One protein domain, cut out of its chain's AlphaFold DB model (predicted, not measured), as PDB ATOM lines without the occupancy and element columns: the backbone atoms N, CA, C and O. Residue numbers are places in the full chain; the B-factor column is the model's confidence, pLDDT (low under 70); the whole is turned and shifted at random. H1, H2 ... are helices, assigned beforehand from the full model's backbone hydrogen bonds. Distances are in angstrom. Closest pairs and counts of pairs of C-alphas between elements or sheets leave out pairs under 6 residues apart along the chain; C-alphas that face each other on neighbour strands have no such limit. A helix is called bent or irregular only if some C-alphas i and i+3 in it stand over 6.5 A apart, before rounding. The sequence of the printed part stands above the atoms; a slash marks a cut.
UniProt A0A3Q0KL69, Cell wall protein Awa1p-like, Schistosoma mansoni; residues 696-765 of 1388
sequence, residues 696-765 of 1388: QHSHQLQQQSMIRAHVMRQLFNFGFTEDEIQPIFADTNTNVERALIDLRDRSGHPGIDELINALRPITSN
ATOM      1  N   GLN A 696     154.403 204.202 141.276       43.97
ATOM      2  CA  GLN A 696     154.639 204.368 142.712       43.97
ATOM      3  C   GLN A 696     156.078 204.021 143.097       43.97
ATOM      4  O   GLN A 696     156.629 204.670 143.980       43.97
ATOM      5  N   HIS A 697     156.706 203.052 142.426       46.73
ATOM      6  CA  HIS A 697     158.111 202.710 142.646       46.73
ATOM      7  C   HIS A 697     159.037 203.860 142.224       46.73
ATOM      8  O   HIS A 697     159.914 204.241 142.994       46.73
ATOM      9  N   SER A 698     158.793 204.501 141.072       49.16
ATOM     10  CA  SER A 698     159.555 205.690 140.662       49.16
ATOM     11  C   SER A 698     159.329 206.882 141.603       49.16
ATOM     12  O   SER A 698     160.301 207.502 142.035       49.16
ATOM     13  N   HIS A 699     158.087 207.153 142.025       54.89
ATOM     14  CA  HIS A 699     157.809 208.189 143.030       54.89
ATOM     15  C   HIS A 699     158.446 207.897 144.398       54.89
ATOM     16  O   HIS A 699     158.874 208.832 145.078       54.89
ATOM     17  N   GLN A 700     158.513 206.631 144.823       59.59
ATOM     18  CA  GLN A 700     159.146 206.237 146.084       59.59
ATOM     19  C   GLN A 700     160.674 206.340 145.993       59.59
ATOM     20  O   GLN A 700     161.287 206.915 146.889       59.59
ATOM     21  N   LEU A 701     161.287 205.870 144.899       65.62
ATOM     22  CA  LEU A 701     162.723 206.023 144.633       65.62
ATOM     23  C   LEU A 701     163.134 207.497 144.550       65.62
ATOM     24  O   LEU A 701     164.168 207.872 145.103       65.62
ATOM     25  N   GLN A 702     162.324 208.352 143.921       69.53
ATOM     26  CA  GLN A 702     162.596 209.788 143.852       69.53
ATOM     27  C   GLN A 702     162.508 210.446 145.239       69.53
ATOM     28  O   GLN A 702     163.387 211.228 145.597       69.53
ATOM     29  N   GLN A 703     161.517 210.084 146.061       66.67
ATOM     30  CA  GLN A 703     161.416 210.567 147.446       66.67
ATOM     31  C   GLN A 703     162.569 210.062 148.324       66.67
ATOM     32  O   GLN A 703     163.184 210.861 149.029       66.67
ATOM     33  N   GLN A 704     162.942 208.781 148.236       66.26
ATOM     34  CA  GLN A 704     164.111 208.246 148.947       66.26
ATOM     35  C   GLN A 704     165.418 208.908 148.488       66.26
ATOM     36  O   GLN A 704     166.269 209.208 149.324       66.26
ATOM     37  N   SER A 705     165.561 209.205 147.194       69.39
ATOM     38  CA  SER A 705     166.714 209.936 146.647       69.39
ATOM     39  C   SER A 705     166.786 211.370 147.176       69.39
ATOM     40  O   SER A 705     167.861 211.815 147.570       69.39
ATOM     41  N   MET A 706     165.655 212.083 147.260       70.38
ATOM     42  CA  MET A 706     165.603 213.426 147.857       70.38
ATOM     43  C   MET A 706     165.929 213.406 149.356       70.38
ATOM     44  O   MET A 706     166.718 214.231 149.812       70.38
ATOM     45  N   ILE A 707     165.393 212.444 150.116       77.32
ATOM     46  CA  ILE A 707     165.697 212.288 151.549       77.32
ATOM     47  C   ILE A 707     167.185 211.961 151.746       77.32
ATOM     48  O   ILE A 707     167.846 212.596 152.566       77.32
ATOM     49  N   ARG A 708     167.747 211.037 150.953       78.70
ATOM     50  CA  ARG A 708     169.178 210.692 150.979       78.70
ATOM     51  C   ARG A 708     170.058 211.898 150.633       78.70
ATOM     52  O   ARG A 708     171.036 212.146 151.329       78.70
ATOM     53  N   ALA A 709     169.686 212.688 149.625       77.88
ATOM     54  CA  ALA A 709     170.403 213.907 149.244       77.88
ATOM     55  C   ALA A 709     170.300 215.029 150.295       77.88
ATOM     56  O   ALA A 709     171.266 215.766 150.489       77.88
ATOM     57  N   HIS A 710     169.170 215.161 150.999       81.64
ATOM     58  CA  HIS A 710     169.042 216.088 152.127       81.64
ATOM     59  C   HIS A 710     169.932 215.648 153.300       81.64
ATOM     60  O   HIS A 710     170.703 216.449 153.821       81.64
ATOM     61  N   VAL A 711     169.885 214.364 153.668       84.29
ATOM     62  CA  VAL A 711     170.700 213.799 154.755       84.29
ATOM     63  C   VAL A 711     172.196 213.916 154.472       84.29
ATOM     64  O   VAL A 711     172.924 214.368 155.347       84.29
ATOM     65  N   MET A 712     172.644 213.624 153.245       82.00
ATOM     66  CA  MET A 712     174.024 213.870 152.801       82.00
ATOM     67  C   MET A 712     174.485 215.298 153.130       82.00
ATOM     68  O   MET A 712     175.524 215.479 153.757       82.00
ATOM     69  N   ARG A 713     173.691 216.318 152.771       82.98
ATOM     70  CA  ARG A 713     174.024 217.729 153.045       82.98
ATOM     71  C   ARG A 713     174.099 218.029 154.541       82.98
ATOM     72  O   ARG A 713     175.009 218.735 154.953       82.98
ATOM     73  N   GLN A 714     173.183 217.490 155.348       83.29
ATOM     74  CA  GLN A 714     173.221 217.701 156.800       83.29
ATOM     75  C   GLN A 714     174.439 217.025 157.448       83.29
ATOM     76  O   GLN A 714     175.056 217.609 158.331       83.29
ATOM     77  N   LEU A 715     174.850 215.846 156.970       86.10
ATOM     78  CA  LEU A 715     176.072 215.188 157.440       86.10
ATOM     79  C   LEU A 715     177.334 215.976 157.047       86.10
ATOM     80  O   LEU A 715     178.185 216.203 157.906       86.10
ATOM     81  N   PHE A 716     177.416 216.500 155.819       83.99
ATOM     82  CA  PHE A 716     178.487 217.431 155.435       83.99
ATOM     83  C   PHE A 716     178.482 218.719 156.284       83.99
ATOM     84  O   PHE A 716     179.546 219.186 156.686       83.99
ATOM     85  N   ASN A 717     177.309 219.271 156.622       84.20
ATOM     86  CA  ASN A 717     177.187 220.435 157.516       84.20
ATOM     87  C   ASN A 717     177.638 220.130 158.958       84.20
ATOM     88  O   ASN A 717     178.178 221.010 159.628       84.20
ATOM     89  N   PHE A 718     177.452 218.893 159.432       82.31
ATOM     90  CA  PHE A 718     177.994 218.406 160.706       82.31
ATOM     91  C   PHE A 718     179.497 218.064 160.648       82.31
ATOM     92  O   PHE A 718     180.087 217.759 161.681       82.31
ATOM     93  N   GLY A 719     180.132 218.150 159.474       83.45
ATOM     94  CA  GLY A 719     181.572 217.957 159.295       83.45
ATOM     95  C   GLY A 719     182.016 216.531 158.952       83.45
ATOM     96  O   GLY A 719     183.221 216.291 158.928       83.45
ATOM     97  N   PHE A 720     181.089 215.609 158.663       83.34
ATOM     98  CA  PHE A 720     181.433 214.273 158.161       83.34
ATOM     99  C   PHE A 720     182.041 214.349 156.753       83.34
ATOM    100  O   PHE A 720     181.596 215.147 155.920       83.34
ATOM    101  N   THR A 721     183.040 213.510 156.463       82.49
ATOM    102  CA  THR A 721     183.668 213.451 155.133       82.49
ATOM    103  C   THR A 721     182.893 212.552 154.170       82.49
ATOM    104  O   THR A 721     182.093 211.706 154.570       82.49
ATOM    105  N   GLU A 722     183.149 212.696 152.867       77.41
ATOM    106  CA  GLU A 722     182.531 211.821 151.865       77.41
ATOM    107  C   GLU A 722     182.906 210.342 152.091       77.41
ATOM    108  O   GLU A 722     182.051 209.472 151.935       77.41
ATOM    109  N   ASP A 723     184.130 210.063 152.557       76.19
ATOM    110  CA  ASP A 723     184.615 208.714 152.888       76.19
ATOM    111  C   ASP A 723     183.859 208.061 154.061       76.19
ATOM    112  O   ASP A 723     183.739 206.836 154.118       76.19
ATOM    113  N   GLU A 724     183.340 208.858 154.999       75.67
ATOM    114  CA  GLU A 724     182.539 208.379 156.134       75.67
ATOM    115  C   GLU A 724     181.080 208.127 155.733       75.67
ATOM    116  O   GLU A 724     180.448 207.182 156.215       75.67
ATOM    117  N   ILE A 725     180.540 208.953 154.830       74.99
ATOM    118  CA  ILE A 725     179.126 208.919 154.436       74.99
ATOM    119  C   ILE A 725     178.878 207.907 153.298       74.99
ATOM    120  O   ILE A 725     177.887 207.171 153.342       74.99
ATOM    121  N   GLN A 726     179.770 207.811 152.300       71.67
ATOM    122  CA  GLN A 726     179.642 206.873 151.171       71.67
ATOM    123  C   GLN A 726     179.344 205.420 151.590       71.67
ATOM    124  O   GLN A 726     178.344 204.887 151.109       71.67
ATOM    125  N   PRO A 727     180.115 204.752 152.476       70.75
ATOM    126  CA  PRO A 727     179.896 203.334 152.785       70.75
ATOM    127  C   PRO A 727     178.559 203.055 153.486       70.75
ATOM    128  O   PRO A 727     178.074 201.928 153.447       70.75
ATOM    129  N   ILE A 728     177.944 204.067 154.100       67.75
ATOM    130  CA  ILE A 728     176.662 203.956 154.812       67.75
ATOM    131  C   ILE A 728     175.474 204.164 153.850       67.75
ATOM    132  O   ILE A 728     174.387 203.622 154.057       67.75
ATOM    133  N   PHE A 729     175.696 204.893 152.751       72.43
ATOM    134  CA  PHE A 729     174.702 205.187 151.715       72.43
ATOM    135  C   PHE A 729     175.042 204.595 150.333       72.43
ATOM    136  O   PHE A 729     174.430 204.992 149.340       72.43
ATOM    137  N   ALA A 730     175.957 203.625 150.260       66.93
ATOM    138  CA  ALA A 730     176.281 202.893 149.036       66.93
ATOM    139  C   ALA A 730     175.096 202.028 148.565       66.93
ATOM    140  O   ALA A 730     174.717 202.054 147.396       66.93
ATOM    141  N   ASP A 731     174.448 201.321 149.496       62.84
ATOM    142  CA  ASP A 731     173.263 200.513 149.208       62.84
ATOM    143  C   ASP A 731     172.028 201.393 148.986       62.84
ATOM    144  O   ASP A 731     171.497 202.017 149.914       62.84
ATOM    145  N   THR A 732     171.497 201.403 147.763       60.02
ATOM    146  CA  THR A 732     170.219 202.058 147.422       60.02
ATOM    147  C   THR A 732     169.049 201.526 148.255       60.02
ATOM    148  O   THR A 732     168.153 202.287 148.602       60.02
ATOM    149  N   ASN A 733     169.105 200.254 148.663       61.90
ATOM    150  CA  ASN A 733     168.086 199.584 149.477       61.90
ATOM    151  C   ASN A 733     168.148 199.905 150.987       61.90
ATOM    152  O   ASN A 733     167.246 199.515 151.732       61.90
ATOM    153  N   THR A 734     169.195 200.582 151.474       68.83
ATOM    154  CA  THR A 734     169.336 200.877 152.909       68.83
ATOM    155  C   THR A 734     168.386 201.989 153.352       68.83
ATOM    156  O   THR A 734     168.410 203.105 152.830       68.83
ATOM    157  N   ASN A 735     167.559 201.685 154.360       75.43
ATOM    158  CA  ASN A 735     166.693 202.661 155.020       75.43
ATOM    159  C   ASN A 735     167.554 203.745 155.696       75.43
ATOM    160  O   ASN A 735     168.377 203.437 156.559       75.43
ATOM    161  N   VAL A 736     167.310 205.006 155.331       80.82
ATOM    162  CA  VAL A 736     168.017 206.198 155.825       80.82
ATOM    163  C   VAL A 736     168.006 206.301 157.357       80.82
ATOM    164  O   VAL A 736     169.012 206.678 157.948       80.82
ATOM    165  N   GLU A 737     166.918 205.902 158.018       82.32
ATOM    166  CA  GLU A 737     166.830 205.898 159.487       82.32
ATOM    167  C   GLU A 737     167.791 204.871 160.109       82.32
ATOM    168  O   GLU A 737     168.444 205.149 161.111       82.32
ATOM    169  N   ARG A 738     167.958 203.707 159.467       81.34
ATOM    170  CA  ARG A 738     168.892 202.659 159.906       81.34
ATOM    171  C   ARG A 738     170.350 203.043 159.644       81.34
ATOM    172  O   ARG A 738     171.198 202.777 160.489       81.34
ATOM    173  N   ALA A 739     170.615 203.688 158.510       82.43
ATOM    174  CA  ALA A 739     171.908 204.285 158.178       82.43
ATOM    175  C   ALA A 739     172.337 205.341 159.212       82.43
ATOM    176  O   ALA A 739     173.474 205.328 159.674       82.43
ATOM    177  N   LEU A 740     171.420 206.222 159.623       86.18
ATOM    178  CA  LEU A 740     171.703 207.232 160.644       86.18
ATOM    179  C   LEU A 740     171.849 206.645 162.050       86.18
ATOM    180  O   LEU A 740     172.661 207.150 162.816       86.18
ATOM    181  N   ILE A 741     171.129 205.570 162.386       84.75
ATOM    182  CA  ILE A 741     171.349 204.832 163.641       84.75
ATOM    183  C   ILE A 741     172.757 204.215 163.669       84.75
ATOM    184  O   ILE A 741     173.467 204.413 164.650       84.75
ATOM    185  N   ASP A 742     173.202 203.553 162.595       83.88
ATOM    186  CA  ASP A 742     174.567 203.005 162.511       83.88
ATOM    187  C   ASP A 742     175.633 204.114 162.579       83.88
ATOM    188  O   ASP A 742     176.590 204.010 163.345       83.88
ATOM    189  N   LEU A 743     175.441 205.229 161.862       85.81
ATOM    190  CA  LEU A 743     176.360 206.369 161.929       85.81
ATOM    191  C   LEU A 743     176.383 207.020 163.320       85.81
ATOM    192  O   LEU A 743     177.459 207.375 163.798       85.81
ATOM    193  N   ARG A 744     175.240 207.155 164.006       85.39
ATOM    194  CA  ARG A 744     175.186 207.641 165.395       85.39
ATOM    195  C   ARG A 744     175.959 206.710 166.320       85.39
ATOM    196  O   ARG A 744     176.813 207.179 167.067       85.39
ATOM    197  N   ASP A 745     175.692 205.411 166.250       84.39
ATOM    198  CA  ASP A 745     176.287 204.414 167.143       84.39
ATOM    199  C   ASP A 745     177.804 204.252 166.896       84.39
ATOM    200  O   ASP A 745     178.531 203.797 167.780       84.39
ATOM    201  N   ARG A 746     178.302 204.692 165.728       81.55
ATOM    202  CA  ARG A 746     179.731 204.716 165.357       81.55
ATOM    203  C   ARG A 746     180.436 206.058 165.604       81.55
ATOM    204  O   ARG A 746     181.648 206.048 165.798       81.55
ATOM    205  N   SER A 747     179.723 207.190 165.605       80.35
ATOM    206  CA  SER A 747     180.311 208.545 165.721       80.35
ATOM    207  C   SER A 747     180.011 209.279 167.033       80.35
ATOM    208  O   SER A 747     180.762 210.170 167.421       80.35
ATOM    209  N   GLY A 748     178.907 208.952 167.711       79.39
ATOM    210  CA  GLY A 748     178.431 209.663 168.904       79.39
ATOM    211  C   GLY A 748     178.006 211.121 168.670       79.39
ATOM    212  O   GLY A 748     177.874 211.868 169.640       79.39
ATOM    213  N   HIS A 749     177.823 211.563 167.419       81.47
ATOM    214  CA  HIS A 749     177.589 212.976 167.110       81.47
ATOM    215  C   HIS A 749     176.148 213.432 167.446       81.47
ATOM    216  O   HIS A 749     175.194 212.907 166.865       81.47
ATOM    217  N   PRO A 750     175.948 214.451 168.313       77.95
ATOM    218  CA  PRO A 750     174.627 214.794 168.858       77.95
ATOM    219  C   PRO A 750     173.628 215.296 167.805       77.95
ATOM    220  O   PRO A 750     172.439 214.995 167.898       77.95
ATOM    221  N   GLY A 751     174.100 215.979 166.755       80.87
ATOM    222  CA  GLY A 751     173.244 216.430 165.648       80.87
ATOM    223  C   GLY A 751     172.587 215.285 164.860       80.87
ATOM    224  O   GLY A 751     171.607 215.508 164.152       80.87
ATOM    225  N   ILE A 752     173.071 214.042 164.994       85.30
ATOM    226  CA  ILE A 752     172.430 212.890 164.346       85.30
ATOM    227  C   ILE A 752     171.133 212.504 165.063       85.30
ATOM    228  O   ILE A 752     170.166 212.169 164.383       85.30
ATOM    229  N   ASP A 753     171.048 212.591 166.395       81.64
ATOM    230  CA  ASP A 753     169.775 212.338 167.082       81.64
ATOM    231  C   ASP A 753     168.741 213.426 166.744       81.64
ATOM    232  O   ASP A 753     167.563 213.114 166.570       81.64
ATOM    233  N   GLU A 754     169.155 214.684 166.557       81.97
ATOM    234  CA  GLU A 754     168.282 215.742 166.022       81.97
ATOM    235  C   GLU A 754     167.782 215.397 164.609       81.97
ATOM    236  O   GLU A 754     166.576 215.442 164.355       81.97
ATOM    237  N   LEU A 755     168.674 214.947 163.719       86.02
ATOM    238  CA  LEU A 755     168.335 214.530 162.355       86.02
ATOM    239  C   LEU A 755     167.411 213.296 162.319       86.02
ATOM    240  O   LEU A 755     166.440 213.281 161.563       86.02
ATOM    241  N   ILE A 756     167.642 212.287 163.167       83.60
ATOM    242  CA  ILE A 756     166.758 211.115 163.323       83.60
ATOM    243  C   ILE A 756     165.378 211.549 163.840       83.60
ATOM    244  O   ILE A 756     164.353 211.084 163.339       83.60
ATOM    245  N   ASN A 757     165.324 212.455 164.822       80.26
ATOM    246  CA  ASN A 757     164.062 212.978 165.349       80.26
ATOM    247  C   ASN A 757     163.288 213.796 164.296       80.26
ATOM    248  O   ASN A 757     162.068 213.657 164.215       80.26
ATOM    249  N   ALA A 758     163.980 214.582 163.464       79.55
ATOM    250  CA  ALA A 758     163.389 215.343 162.361       79.55
ATOM    251  C   ALA A 758     162.897 214.452 161.203       79.55
ATOM    252  O   ALA A 758     161.886 214.760 160.571       79.55
ATOM    253  N   LEU A 759     163.572 213.328 160.941       75.22
ATOM    254  CA  LEU A 759     163.194 212.380 159.887       75.22
ATOM    255  C   LEU A 759     162.072 211.423 160.290       75.22
ATOM    256  O   LEU A 759     161.330 210.997 159.411       75.22
ATOM    257  N   ARG A 760     161.897 211.113 161.580       73.09
ATOM    258  CA  ARG A 760     160.849 210.198 162.070       73.09
ATOM    259  C   ARG A 760     159.430 210.476 161.524       73.09
ATOM    260  O   ARG A 760     158.799 209.514 161.096       73.09
ATOM    261  N   PRO A 761     158.909 211.725 161.476       63.93
ATOM    262  CA  PRO A 761     157.603 212.011 160.859       63.93
ATOM    263  C   PRO A 761     157.592 211.917 159.320       63.93
ATOM    264  O   PRO A 761     156.523 211.917 158.710       63.93
ATOM    265  N   ILE A 762     158.757 211.849 158.673       63.98
ATOM    266  CA  ILE A 762     158.908 211.730 157.214       63.98
ATOM    267  C   ILE A 762     159.029 210.248 156.822       63.98
ATOM    268  O   ILE A 762     158.365 209.803 155.886       63.98
ATOM    269  N   THR A 763     159.809 209.452 157.562       57.73
ATOM    270  CA  THR A 763     159.978 208.007 157.317       57.73
ATOM    271  C   THR A 763     158.716 207.213 157.643       57.73
ATOM    272  O   THR A 763     158.365 206.298 156.896       57.73
ATOM    273  N   SER A 764     157.964 207.598 158.682       48.79
ATOM    274  CA  SER A 764     156.716 206.926 159.074       48.79
ATOM    275  C   SER A 764     155.594 207.010 158.030       48.79
ATOM    276  O   SER A 764     154.685 206.187 158.059       48.79
ATOM    277  N   ASN A 765     155.663 207.963 157.093       43.44
ATOM    278  CA  ASN A 765     154.715 208.101 155.981       43.44
ATOM    279  C   ASN A 765     155.137 207.325 154.711       43.44
ATOM    280  O   ASN A 765     154.411 207.335 153.719       43.44
TER     281      ASN A 765
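This is residues 696 to 765 of the 1388 residues of the protein "Cell wall protein Awa1p-like" of Schistosoma mansoni (UniProt A0A3Q0KL69). Three helices run roughly lengthwise, with their centres in a triangle: the long H1 on one side and a helical hairpin of H3 and H4 on the other. The short H2 bridges H1 and H3 on the side away from H4, while few C-alphas of H1 come near the hairpin. The printed part has 70 residues with four named helices, H1 to H4 in order along it, and no named strand. The class is all helix. The whole is compact, with a radius of gyration of the C-alphas of 11.7 A and spans of 35 by 24 by 18 A.

H1, residues 696 to 717, begins at C-alpha 696 at (154.639, 204.368, 142.712) and is 31.4 A long from first to last C-alpha. H2, residues 722 to 729, is 10.3 A long. It is only just irregular, with C-alphas 724 and 727 6.6 A apart. H3, residues 736 to 747, is 16.0 A long and begins at C-alpha 736 at (168.017, 206.198, 155.825). H4, residues 750 to 763, is 19.8 A long and ends at C-alpha 763 at (159.978, 208.007, 157.317). It too is only just irregular, with C-alphas 758 and 761 6.8 A apart.

H1 touches H2 with residues 708 to 716 alone, and the closest C-alphas are those of Met 712 and Ile 725, 7.3 A apart. These two form a helical hairpin, at a shallow tilt of 30 degrees, opposite ways. H2 touches H3 at a steep tilt of 46 degrees, opposite ways, with the C-alphas of Ile 728 and Ala 739 closest, 5.8 A apart. H3 and H4 form the other helical hairpin and touch at a shallow tilt of 11 degrees, opposite ways. Their closest C-alphas are those of Arg 744 and Ile 752, 6.0 A apart. H1 and H3 are close but not clearly touching, at a shallow tilt of 23 degrees, the same way; the C-alphas of Arg 708 and Val 736, 6.7 A apart, are closest. H1 and H4 are also close but not clearly touching, at a shallow tilt of 16 degrees, opposite ways; the C-alphas of Val 711 and Leu 755, 8.0 A apart, are closest. H2 and H4 are apart. Every O i to N i+4 pair is within hydrogen-bond range in H1 and H3, against 2 of 4 in H2 and 7 of 10 in H4.

The two C-alphas farthest apart are those of Gln 696 and Gly 748, 35.8 A. The printed part has no cut. The links from H1 to H2 and from H3 to H4 are tight, and that from H2 to H3 is short. The mean pLDDT of the printed part is 74.3, and residues 696 to 705, 728, 730 to 734 and 761 to 765 are under 70.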